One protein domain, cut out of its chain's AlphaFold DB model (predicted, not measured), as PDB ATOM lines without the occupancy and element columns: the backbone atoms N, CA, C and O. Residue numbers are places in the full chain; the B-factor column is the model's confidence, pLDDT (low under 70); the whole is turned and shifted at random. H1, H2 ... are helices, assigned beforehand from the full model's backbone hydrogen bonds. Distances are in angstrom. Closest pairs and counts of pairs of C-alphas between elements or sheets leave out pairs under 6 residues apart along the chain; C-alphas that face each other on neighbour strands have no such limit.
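This is residues 78 to 163 of the 163 residues of an uncharacterized protein of Vibrio parahaemolyticus (UniProt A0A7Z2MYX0). Helices H1, H2 and H4 make a loosely packed up-and-down bundle, each running against the one before it in the chain, with short H3 packed slantwise on H1. The 86 printed residues hold four named helices, H1 to H4 in order, and no named strand: all helix. The whole is compact, radius of gyration of the C-alphas 13.6 A, spanning 48 by 24 by 17 A.

H1, residues 78 to 104, touches H3, residues 125 to 135, at a steep tilt of 52 degrees, with residues 82 to 93 alone; closest C-alphas His 85 and Val 127, 5.1 A. With residues 96 to 104 alone H1 touches H4, residues 142 to 162, the same way at a shallow 20 degrees; closest C-alphas Glu 100 and Val 156, 6.7 A. H2, residues 111 to 123, is close to H1 but not clearly touching; closest C-alphas Trp 92 and Phe 117, 7.0 A. O i to N i+4 pairs are within hydrogen-bond range throughout H2 and H3, 21 of 23 in H1, 16 of 17 in H4.

H1 runs 40.1 A from C-alpha 78 at (-37.508, -26.414, -53.728); H4 runs 30.9 A to C-alpha 162 at (-46.255, 2.840, -15.938).

The printed part has no cut and no long link; residue 163 alone has pLDDT under 70.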
ATOM      1  N   ALA A  78     -37.124 -26.147 -55.114       87.75
ATOM      2  CA  ALA A  78     -37.508 -26.414 -53.728       87.75
ATOM      3  C   ALA A  78     -36.630 -25.651 -52.717       87.75
ATOM      4  O   ALA A  78     -37.142 -25.066 -51.752       87.75
ATOM      5  N   ILE A  79     -35.315 -25.593 -52.947       87.75
ATOM      6  CA  ILE A  79     -34.373 -24.800 -52.142       87.75
ATOM      7  C   ILE A  79     -34.699 -23.309 -52.257       87.75
ATOM      8  O   ILE A  79     -34.731 -22.603 -51.246       87.75
ATOM      9  N   SER A  80     -34.974 -22.822 -53.467       88.12
ATOM     10  CA  SER A  80     -35.320 -21.423 -53.728       88.12
ATOM     11  C   SER A  80     -36.615 -21.011 -53.022       88.12
ATOM     12  O   SER A  80     -36.649 -19.976 -52.356       88.12
ATOM     13  N   LEU A  81     -37.656 -21.849 -53.074       84.81
ATOM     14  CA  LEU A  81     -38.912 -21.645 -52.345       84.81
ATOM     15  C   LEU A  81     -38.691 -21.633 -50.830       84.81
ATOM     16  O   LEU A  81     -39.174 -20.741 -50.133       84.81
ATOM     17  N   THR A  82     -37.910 -22.584 -50.315       89.94
ATOM     18  CA  THR A  82     -37.564 -22.642 -48.887       89.94
ATOM     19  C   THR A  82     -36.833 -21.376 -48.448       89.94
ATOM     20  O   THR A  82     -37.163 -20.795 -47.412       89.94
ATOM     21  N   ARG A  83     -35.881 -20.905 -49.261       91.25
ATOM     22  CA  ARG A  83     -35.151 -19.656 -49.033       91.25
ATOM     23  C   ARG A  83     -36.069 -18.439 -49.078       91.25
ATOM     24  O   ARG A  83     -35.947 -17.575 -48.222       91.25
ATOM     25  N   HIS A  84     -37.005 -18.383 -50.020       92.94
ATOM     26  CA  HIS A  84     -37.998 -17.313 -50.087       92.94
ATOM     27  C   HIS A  84     -38.834 -17.241 -48.799       92.94
ATOM     28  O   HIS A  84     -38.981 -16.163 -48.227       92.94
ATOM     29  N   HIS A  85     -39.324 -18.377 -48.291       94.12
ATOM     30  CA  HIS A  85     -40.078 -18.405 -47.032       94.12
ATOM     31  C   HIS A  85     -39.221 -18.010 -45.821       94.12
ATOM     32  O   HIS A  85     -39.706 -17.308 -44.935       94.12
ATOM     33  N   TYR A  86     -37.948 -18.418 -45.800       94.69
ATOM     34  CA  TYR A  86     -36.979 -17.995 -44.788       94.69
ATOM     35  C   TYR A  86     -36.765 -16.474 -44.809       94.69
ATOM     36  O   TYR A  86     -36.874 -15.818 -43.772       94.69
ATOM     37  N   ASP A  87     -36.495 -15.902 -45.986       95.69
ATOM     38  CA  ASP A  87     -36.233 -14.470 -46.162       95.69
ATOM     39  C   ASP A  87     -37.472 -13.638 -45.787       95.69
ATOM     40  O   ASP A  87     -37.363 -12.622 -45.091       95.69
ATOM     41  N   GLU A  88     -38.667 -14.100 -46.167       96.50
ATOM     42  CA  GLU A  88     -39.932 -13.459 -45.802       96.50
ATOM     43  C   GLU A  88     -40.173 -13.525 -44.282       96.50
ATOM     44  O   GLU A  88     -40.532 -12.518 -43.667       96.50
ATOM     45  N   ALA A  89     -39.901 -14.660 -43.628       96.31
ATOM     46  CA  ALA A  89     -39.963 -14.766 -42.168       96.31
ATOM     47  C   ALA A  89     -38.959 -13.823 -41.477       96.31
ATOM     48  O   ALA A  89     -39.315 -13.115 -40.530       96.31
ATOM     49  N   ALA A  90     -37.720 -13.745 -41.971       95.88
ATOM     50  CA  ALA A  90     -36.674 -12.884 -41.418       95.88
ATOM     51  C   ALA A  90     -37.025 -11.389 -41.535       95.88
ATOM     52  O   ALA A  90     -36.802 -10.609 -40.596       95.88
ATOM     53  N   LYS A  91     -37.643 -10.983 -42.654       95.62
ATOM     54  CA  LYS A  91     -38.233  -9.646 -42.836       95.62
ATOM     55  C   LYS A  91     -39.246  -9.344 -41.732       95.62
ATOM     56  O   LYS A  91     -39.183  -8.267 -41.133       95.62
ATOM     57  N   TRP A  92     -40.150 -10.275 -41.426       95.25
ATOM     58  CA  TRP A  92     -41.168 -10.060 -40.395       95.25
ATOM     59  C   TRP A  92     -40.583  -9.998 -38.983       95.25
ATOM     60  O   TRP A  92     -40.960  -9.100 -38.231       95.25
ATOM     61  N   VAL A  93     -39.605 -10.841 -38.637       93.69
ATOM     62  CA  VAL A  93     -38.876 -10.724 -37.356       93.69
ATOM     63  C   VAL A  93     -38.233  -9.343 -37.216       93.69
ATOM     64  O   VAL A  93     -38.399  -8.675 -36.195       93.69
ATOM     65  N   THR A  94     -37.562  -8.868 -38.267       92.50
ATOM     66  CA  THR A  94     -36.943  -7.534 -38.279       92.50
ATOM     67  C   THR A  94     -37.983  -6.429 -38.086       92.50
ATOM     68  O   THR A  94     -37.777  -5.506 -37.294       92.50
ATOM     69  N   PHE A  95     -39.130  -6.535 -38.762       91.94
ATOM     70  CA  PHE A  95     -40.242  -5.607 -38.582       91.94
ATOM     71  C   PHE A  95     -40.732  -5.578 -37.127       91.94
ATOM     72  O   PHE A  95     -40.903  -4.491 -36.574       91.94
ATOM     73  N   PHE A  96     -40.893  -6.728 -36.472       89.31
ATOM     74  CA  PHE A  96     -41.325  -6.775 -35.071       89.31
ATOM     75  C   PHE A  96     -40.310  -6.199 -34.096       89.31
ATOM     76  O   PHE A  96     -40.704  -5.442 -33.209       89.31
ATOM     77  N   ASN A  97     -39.019  -6.443 -34.313       87.31
ATOM     78  CA  ASN A  97     -37.967  -5.802 -33.524       87.31
ATOM     79  C   ASN A  97     -38.028  -4.268 -33.658       87.31
ATOM     80  O   ASN A  97     -37.877  -3.545 -32.678       87.31
ATOM     81  N   SER A  98     -38.342  -3.754 -34.853       88.75
ATOM     82  CA  SER A  98     -38.502  -2.309 -35.075       88.75
ATOM     83  C   SER A  98     -39.788  -1.718 -34.473       88.75
ATOM     84  O   SER A  98     -39.859  -0.512 -34.209       88.75
ATOM     85  N   ILE A  99     -40.822  -2.540 -34.248       88.00
ATOM     86  CA  ILE A  99     -42.090  -2.085 -33.661       88.00
ATOM     87  C   ILE A  99     -41.876  -1.629 -32.222       88.00
ATOM     88  O   ILE A  99     -42.437  -0.603 -31.840       88.00
ATOM     89  N   GLU A 100     -41.080  -2.355 -31.439       84.12
ATOM     90  CA  GLU A 100     -40.787  -1.980 -30.057       84.12
ATOM     91  C   GLU A 100     -40.181  -0.574 -29.991       84.12
ATOM     92  O   GLU A 100     -40.731   0.303 -29.322       84.12
ATOM     93  N   GLU A 101     -39.148  -0.309 -30.794       86.19
ATOM     94  CA  GLU A 101     -38.530   1.016 -30.900       86.19
ATOM     95  C   GLU A 101     -39.538   2.087 -31.357       86.19
ATOM     96  O   GLU A 101     -39.566   3.208 -30.839       86.19
ATOM     97  N   CYS A 102     -40.400   1.771 -32.326       87.31
ATOM     98  CA  CYS A 102     -41.435   2.698 -32.774       87.31
ATOM     99  C   CYS A 102     -42.413   3.047 -31.650       87.31
ATOM    100  O   CYS A 102     -42.718   4.227 -31.463       87.31
ATOM    101  N   LEU A 103     -42.872   2.046 -30.899       88.38
ATOM    102  CA  LEU A 103     -43.788   2.229 -29.778       88.38
ATOM    103  C   LEU A 103     -43.132   3.023 -28.643       88.38
ATOM    104  O   LEU A 103     -43.769   3.940 -28.128       88.38
ATOM    105  N   MET A 104     -41.865   2.744 -28.312       84.75
ATOM    106  CA  MET A 104     -41.088   3.493 -27.312       84.75
ATOM    107  C   MET A 104     -40.956   4.978 -27.664       84.75
ATOM    108  O   MET A 104     -41.051   5.834 -26.791       84.75
ATOM    109  N   ASN A 105     -40.831   5.299 -28.951       87.62
ATOM    110  CA  ASN A 105     -40.789   6.677 -29.444       87.62
ATOM    111  C   ASN A 105     -42.181   7.322 -29.615       87.62
ATOM    112  O   ASN A 105     -42.306   8.372 -30.248       87.62
ATOM    113  N   GLY A 106     -43.250   6.690 -29.118       84.25
ATOM    114  CA  GLY A 106     -44.624   7.192 -29.222       84.25
ATOM    115  C   GLY A 106     -45.212   7.143 -30.636       84.25
ATOM    116  O   GLY A 106     -46.260   7.743 -30.891       84.25
ATOM    117  N   ARG A 107     -44.566   6.440 -31.575       87.25
ATOM    118  CA  ARG A 107     -45.052   6.270 -32.948       87.25
ATOM    119  C   ARG A 107     -46.025   5.096 -33.039       87.25
ATOM    120  O   ARG A 107     -45.965   4.128 -32.283       87.25
ATOM    121  N   GLY A 108     -46.946   5.183 -33.996       85.44
ATOM    122  CA  GLY A 108     -47.858   4.089 -34.321       85.44
ATOM    123  C   GLY A 108     -47.173   2.975 -35.116       85.44
ATOM    124  O   GLY A 108     -46.187   3.207 -35.809       85.44
ATOM    125  N   VAL A 109     -47.744   1.770 -35.056       87.81
ATOM    126  CA  VAL A 109     -47.336   0.652 -35.920       87.81
ATOM    127  C   VAL A 109     -47.859   0.903 -37.338       87.81
ATOM    128  O   VAL A 109     -49.047   1.219 -37.480       87.81
ATOM    129  N   PRO A 110     -47.038   0.747 -38.392       89.31
ATOM    130  CA  PRO A 110     -47.494   0.919 -39.768       89.31
ATOM    131  C   PRO A 110     -48.624  -0.063 -40.118       89.31
ATOM    132  O   PRO A 110     -48.420  -1.275 -40.191       89.31
ATOM    133  N   GLY A 111     -49.832   0.461 -40.352       89.62
ATOM    134  CA  GLY A 111     -51.025  -0.361 -40.594       89.62
ATOM    135  C   GLY A 111     -50.957  -1.207 -41.871       89.62
ATOM    136  O   GLY A 111     -51.506  -2.309 -41.898       89.62
ATOM    137  N   LEU A 112     -50.255  -0.717 -42.901       93.62
ATOM    138  CA  LEU A 112     -50.010  -1.455 -44.142       93.62
ATOM    139  C   LEU A 112     -49.164  -2.706 -43.877       93.62
ATOM    140  O   LEU A 112     -49.625  -3.804 -44.166       93.62
ATOM    141  N   LEU A 113     -48.002  -2.544 -43.235       92.19
ATOM    142  CA  LEU A 113     -47.104  -3.658 -42.908       92.19
ATOM    143  C   LEU A 113     -47.766  -4.663 -41.964       92.19
ATOM    144  O   LEU A 113     -47.644  -5.865 -42.153       92.19
ATOM    145  N   TRP A 114     -48.553  -4.192 -40.992       93.50
ATOM    146  CA  TRP A 114     -49.334  -5.088 -40.137       93.50
ATOM    147  C   TRP A 114     -50.396  -5.882 -40.912       93.50
ATOM    148  O   TRP A 114     -50.716  -7.020 -40.570       93.50
ATOM    149  N   THR A 115     -50.991  -5.283 -41.942       95.44
ATOM    150  CA  THR A 115     -51.985  -5.962 -42.782       95.44
ATOM    151  C   THR A 115     -51.328  -6.978 -43.705       95.44
ATOM    152  O   THR A 115     -51.819  -8.100 -43.793       95.44
ATOM    153  N   GLU A 116     -50.207  -6.609 -44.318       96.19
ATOM    154  CA  GLU A 116     -49.382  -7.491 -45.142       96.19
ATOM    155  C   GLU A 116     -48.870  -8.689 -44.332       96.19
ATOM    156  O   GLU A 116     -49.081  -9.823 -44.749       96.19
ATOM    157  N   PHE A 117     -48.351  -8.466 -43.120       95.75
ATOM    158  CA  PHE A 117     -47.939  -9.534 -42.205       95.75
ATOM    159  C   PHE A 117     -49.049 -10.564 -41.976       95.75
ATOM    160  O   PHE A 117     -48.852 -11.760 -42.171       95.75
ATOM    161  N   LYS A 118     -50.247 -10.101 -41.587       95.69
ATOM    162  CA  LYS A 118     -51.388 -11.001 -41.363       95.69
ATOM    163  C   LYS A 118     -51.749 -11.764 -42.633       95.69
ATOM    164  O   LYS A 118     -52.107 -12.931 -42.547       95.69
ATOM    165  N   HIS A 119     -51.697 -11.105 -43.791       97.06
ATOM    166  CA  HIS A 119     -51.977 -11.759 -45.063       97.06
ATOM    167  C   HIS A 119     -50.976 -12.886 -45.332       97.06
ATOM    168  O   HIS A 119     -51.406 -14.011 -45.554       97.06
ATOM    169  N   VAL A 120     -49.673 -12.616 -45.213       96.69
ATOM    170  CA  VAL A 120     -48.610 -13.619 -45.392       96.69
ATOM    171  C   VAL A 120     -48.801 -14.791 -44.435       96.69
ATOM    172  O   VAL A 120     -48.914 -15.927 -44.881       96.69
ATOM    173  N   VAL A 121     -48.946 -14.527 -43.138       95.69
ATOM    174  CA  VAL A 121     -49.095 -15.566 -42.105       95.69
ATOM    175  C   VAL A 121     -50.336 -16.439 -42.307       95.69
ATOM    176  O   VAL A 121     -50.315 -17.622 -41.983       95.69
ATOM    177  N   HIS A 122     -51.420 -15.896 -42.865       95.88
ATOM    178  CA  HIS A 122     -52.607 -16.693 -43.188       95.88
ATOM    179  C   HIS A 122     -52.493 -17.479 -44.497       95.88
ATOM    180  O   HIS A 122     -53.221 -18.455 -44.659       95.88
ATOM    181  N   GLN A 123     -51.673 -17.032 -45.448       96.12
ATOM    182  CA  GLN A 123     -51.585 -17.635 -46.782       96.12
ATOM    183  C   GLN A 123     -50.378 -18.561 -46.957       96.12
ATOM    184  O   GLN A 123     -50.405 -19.395 -47.853       96.12
ATOM    185  N   GLN A 124     -49.340 -18.419 -46.132       95.50
ATOM    186  CA  GLN A 124     -48.065 -19.124 -46.280       95.50
ATOM    187  C   GLN A 124     -47.688 -19.826 -44.962       95.50
ATOM    188  O   GLN A 124     -46.960 -19.255 -44.143       95.50
ATOM    189  N   PRO A 125     -48.199 -21.049 -44.712       94.56
ATOM    190  CA  PRO A 125     -47.877 -21.835 -43.518       94.56
ATOM    191  C   PRO A 125     -46.375 -22.076 -43.315       94.56
ATOM    192  O   PRO A 125     -45.906 -22.158 -42.184       94.56
ATOM    193  N   GLU A 126     -45.601 -22.141 -44.393       94.94
ATOM    194  CA  GLU A 126     -44.150 -22.315 -44.375       94.94
ATOM    195  C   GLU A 126     -43.454 -21.123 -43.707       94.94
ATOM    196  O   GLU A 126     -42.524 -21.302 -42.920       94.94
ATOM    197  N   VAL A 127     -43.944 -19.903 -43.951       96.31
ATOM    198  CA  VAL A 127     -43.465 -18.693 -43.262       96.31
ATOM    199  C   VAL A 127     -43.811 -18.753 -41.773       96.31
ATOM    200  O   VAL A 127     -43.008 -18.338 -40.941       96.31
ATOM    201  N   VAL A 128     -44.977 -19.306 -41.413       96.19
ATOM    202  CA  VAL A 128     -45.361 -19.521 -40.006       96.19
ATOM    203  C   VAL A 128     -44.405 -20.495 -39.325       96.19
ATOM    204  O   VAL A 128     -43.951 -20.195 -38.226       96.19
ATOM    205  N   GLY A 129     -44.038 -21.599 -39.981       94.94
ATOM    206  CA  GLY A 129     -43.065 -22.562 -39.451       94.94
ATOM    207  C   GLY A 129     -41.681 -21.950 -39.211       94.94
ATOM    208  O   GLY A 129     -41.062 -22.183 -38.171       94.94
ATOM    209  N   TRP A 130     -41.211 -21.095 -40.124       96.44
ATOM    210  CA  TRP A 130     -39.966 -20.349 -39.915       96.44
ATOM    211  C   TRP A 130     -40.067 -19.345 -38.764       96.44
ATOM    212  O   TRP A 130     -39.144 -19.250 -37.959       96.44
ATOM    213  N   LEU A 131     -41.181 -18.619 -38.646       95.94
ATOM    214  CA  LEU A 131     -41.402 -17.678 -37.543       95.94
ATOM    215  C   LEU A 131     -41.497 -18.384 -36.188       95.94
ATOM    216  O   LEU A 131     -40.911 -17.903 -35.224       95.94
ATOM    217  N   ASP A 132     -42.179 -19.526 -36.125       94.31
ATOM    218  CA  ASP A 132     -42.225 -20.398 -34.948       94.31
ATOM    219  C   ASP A 132     -40.815 -20.825 -34.518       94.31
ATOM    220  O   ASP A 132     -40.462 -20.694 -33.349       94.31
ATOM    221  N   THR A 133     -39.976 -21.214 -35.485       93.38
ATOM    222  CA  THR A 133     -38.573 -21.593 -35.252       93.38
ATOM    223  C   THR A 133     -37.725 -20.414 -34.770       93.38
ATOM    224  O   THR A 133     -36.945 -20.552 -33.832       93.38
ATOM    225  N   PHE A 134     -37.847 -19.239 -35.395       93.88
ATOM    226  CA  PHE A 134     -37.058 -18.057 -35.023       93.88
ATOM    227  C   PHE A 134     -37.408 -17.504 -33.642       93.88
ATOM    228  O   PHE A 134     -36.564 -16.870 -33.009       93.88
ATOM    229  N   LEU A 135     -38.652 -17.694 -33.208       91.44
ATOM    230  CA  LEU A 135     -39.200 -17.110 -31.985       91.44
ATOM    231  C   LEU A 135     -39.387 -18.136 -30.862       91.44
ATOM    232  O   LEU A 135     -39.805 -17.740 -29.777       91.44
ATOM    233  N   ASP A 136     -39.077 -19.408 -31.126       92.56
ATOM    234  CA  ASP A 136     -39.178 -20.525 -30.182       92.56
ATOM    235  C   ASP A 136     -40.589 -20.647 -29.571       92.56
ATOM    236  O   ASP A 136     -40.776 -20.599 -28.356       92.56
ATOM    237  N   LEU A 137     -41.618 -20.706 -30.432       87.44
ATOM    238  CA  LEU A 137     -43.035 -20.637 -30.021       87.44
ATOM    239  C   LEU A 137     -43.740 -22.001 -29.889       87.44
ATOM    240  O   LEU A 137     -44.890 -22.036 -29.451       87.44
ATOM    241  N   GLU A 138     -43.040 -23.100 -30.177       88.62
ATOM    242  CA  GLU A 138     -43.498 -24.490 -30.021       88.62
ATOM    243  C   GLU A 138     -44.752 -24.867 -30.844       88.62
ATOM    244  O   GLU A 138     -45.774 -25.310 -30.310       88.62
ATOM    245  N   GLY A 139     -44.669 -24.774 -32.172       85.06
ATOM    246  CA  GLY A 139     -45.674 -25.320 -33.085       85.06
ATOM    247  C   GLY A 139     -46.940 -24.471 -33.190       85.06
ATOM    248  O   GLY A 139     -48.052 -25.009 -33.231       85.06
ATOM    249  N   VAL A 140     -46.795 -23.145 -33.227       91.62
ATOM    250  CA  VAL A 140     -47.947 -22.241 -33.342       91.62
ATOM    251  C   VAL A 140     -48.552 -22.214 -34.741       91.62
ATOM    252  O   VAL A 140     -47.875 -22.307 -35.762       91.62
ATOM    253  N   ASN A 141     -49.862 -21.990 -34.795       93.75
ATOM    254  CA  ASN A 141     -50.557 -21.645 -36.029       93.75
ATOM    255  C   ASN A 141     -50.590 -20.124 -36.272       93.75
ATOM    256  O   ASN A 141     -50.230 -19.310 -35.419       93.75
ATOM    257  N   ALA A 142     -51.100 -19.734 -37.443       93.75
ATOM    258  CA  ALA A 142     -51.233 -18.341 -37.866       93.75
ATOM    259  C   ALA A 142     -51.942 -17.431 -36.840       93.75
ATOM    260  O   ALA A 142     -51.497 -16.312 -36.573       93.75
ATOM    261  N   GLU A 143     -53.047 -17.891 -36.249       95.62
ATOM    262  CA  GLU A 143     -53.834 -17.095 -35.300       95.62
ATOM    263  C   GLU A 143     -53.093 -16.894 -33.978       95.62
ATOM    264  O   GLU A 143     -53.070 -15.783 -33.437       95.62
ATOM    265  N   GLN A 144     -52.460 -17.956 -33.482       94.75
ATOM    266  CA  GLN A 144     -51.635 -17.937 -32.278       94.75
ATOM    267  C   GLN A 144     -50.420 -17.024 -32.462       94.75
ATOM    268  O   GLN A 144     -50.135 -16.214 -31.581       94.75
ATOM    269  N   LEU A 145     -49.773 -17.067 -33.628       94.56
ATOM    270  CA  LEU A 145     -48.654 -16.191 -33.966       94.56
ATOM    271  C   LEU A 145     -49.076 -14.712 -33.983       94.56
ATOM    272  O   LEU A 145     -48.446 -13.859 -33.357       94.56
ATOM    273  N   ILE A 146     -50.195 -14.387 -34.640       94.88
ATOM    274  CA  ILE A 146     -50.742 -13.019 -34.650       94.88
ATOM    275  C   ILE A 146     -51.087 -12.561 -33.228       94.88
ATOM    276  O   ILE A 146     -50.872 -11.393 -32.881       94.88
ATOM    277  N   LEU A 147     -51.652 -13.448 -32.406       94.12
ATOM    278  CA  LEU A 147     -51.979 -13.149 -31.017       94.12
ATOM    279  C   LEU A 147     -50.719 -12.879 -30.189       94.12
ATOM    280  O   LEU A 147     -50.704 -11.882 -29.464       94.12
ATOM    281  N   HIS A 148     -49.671 -13.692 -30.342       92.56
ATOM    282  CA  HIS A 148     -48.380 -13.504 -29.682       92.56
ATOM    283  C   HIS A 148     -47.843 -12.090 -29.938       92.56
ATOM    284  O   HIS A 148     -47.605 -11.323 -29.004       92.56
ATOM    285  N   PHE A 149     -47.767 -11.675 -31.204       91.69
ATOM    286  CA  PHE A 149     -47.281 -10.336 -31.543       91.69
ATOM    287  C   PHE A 149     -48.177  -9.211 -31.021       91.69
ATOM    288  O   PHE A 149     -47.682  -8.185 -30.549       91.69
ATOM    289  N   LYS A 150     -49.505  -9.384 -31.048       92.69
ATOM    290  CA  LYS A 150     -50.427  -8.415 -30.433       92.69
ATOM    291  C   LYS A 150     -50.171  -8.259 -28.937       92.69
ATOM    292  O   LYS A 150     -50.183  -7.130 -28.449       92.69
ATOM    293  N   GLN A 151     -49.945  -9.359 -28.224       92.00
ATOM    294  CA  GLN A 151     -49.658  -9.341 -26.791       92.00
ATOM    295  C   GLN A 151     -48.351  -8.601 -26.496       92.00
ATOM    296  O   GLN A 151     -48.349  -7.740 -25.617       92.00
ATOM    297  N   GLN A 152     -47.291  -8.836 -27.276       89.12
ATOM    298  CA  GLN A 152     -46.027  -8.099 -27.141       89.12
ATOM    299  C   GLN A 152     -46.223  -6.589 -27.338       89.12
ATOM    300  O   GLN A 152     -45.817  -5.790 -26.497       89.12
ATOM    301  N   MET A 153     -46.942  -6.173 -28.387       90.31
ATOM    302  CA  MET A 153     -47.228  -4.751 -28.624       90.31
ATOM    303  C   MET A 153     -48.029  -4.102 -27.485       90.31
ATOM    304  O   MET A 153     -47.802  -2.940 -27.144       90.31
ATOM    305  N   VAL A 154     -48.997  -4.823 -26.911       90.94
ATOM    306  CA  VAL A 154     -49.776  -4.341 -25.759       90.94
ATOM    307  C   VAL A 154     -48.893  -4.224 -24.523       90.94
ATOM    308  O   VAL A 154     -48.989  -3.212 -23.831       90.94
ATOM    309  N   LYS A 155     -48.021  -5.206 -24.277       90.06
ATOM    310  CA  LYS A 155     -47.069  -5.201 -23.165       90.06
ATOM    311  C   LYS A 155     -46.147  -3.985 -23.228       90.06
ATOM    312  O   LYS A 155     -46.144  -3.202 -22.289       90.06
ATOM    313  N   VAL A 156     -45.497  -3.737 -24.368       87.94
ATOM    314  CA  VAL A 156     -44.631  -2.555 -24.561       87.94
ATOM    315  C   VAL A 156     -45.390  -1.255 -24.270       87.94
ATOM    316  O   VAL A 156     -44.908  -0.382 -23.555       87.94
ATOM    317  N   ARG A 157     -46.623  -1.117 -24.774       87.81
ATOM    318  CA  ARG A 157     -47.458   0.072 -24.509       87.81
ATOM    319  C   ARG A 157     -47.863   0.214 -23.047       87.81
ATOM    320  O   ARG A 157     -48.052   1.340 -22.593       87.81
ATOM    321  N   PHE A 158     -48.087  -0.899 -22.358       88.38
ATOM    322  CA  PHE A 158     -48.390  -0.904 -20.936       88.38
ATOM    323  C   PHE A 158     -47.161  -0.443 -20.151       88.38
ATOM    324  O   PHE A 158     -47.257   0.529 -19.409       88.38
ATOM    325  N   ASP A 159     -45.999  -1.036 -20.410       86.31
ATOM    326  CA  ASP A 159     -44.744  -0.710 -19.731       86.31
ATOM    327  C   ASP A 159     -44.350   0.766 -19.925       86.31
ATOM    328  O   ASP A 159     -43.887   1.409 -18.989       86.31
ATOM    329  N   LEU A 160     -44.621   1.357 -21.092       83.25
ATOM    330  CA  LEU A 160     -44.398   2.789 -21.352       83.25
ATOM    331  C   LEU A 160     -45.336   3.738 -20.590       83.25
ATOM    332  O   LEU A 160     -45.049   4.926 -20.501       83.25
ATOM    333  N   ARG A 161     -46.492   3.265 -20.113       78.56
ATOM    334  CA  ARG A 161     -47.455   4.089 -19.358       78.56
ATOM    335  C   ARG A 161     -47.210   4.075 -17.854       78.56
ATOM    336  O   ARG A 161     -47.749   4.935 -17.163       78.56
ATOM    337  N   PHE A 162     -46.493   3.068 -17.364       70.06
ATOM    338  CA  PHE A 162     -46.255   2.840 -15.938       70.06
ATOM    339  C   PHE A 162     -44.778   2.990 -15.535       70.06
ATOM    340  O   PHE A 162     -44.471   2.824 -14.354       70.06
ATOM    341  N   ASN A 163     -43.905   3.341 -16.484       57.06
ATOM    342  CA  ASN A 163     -42.580   3.927 -16.250       57.06
ATOM    343  C   ASN A 163     -42.637   5.445 -16.455       57.06
ATOM    344  O   ASN A 163     -41.868   6.150 -15.768       57.06
TER     345      ASN A 163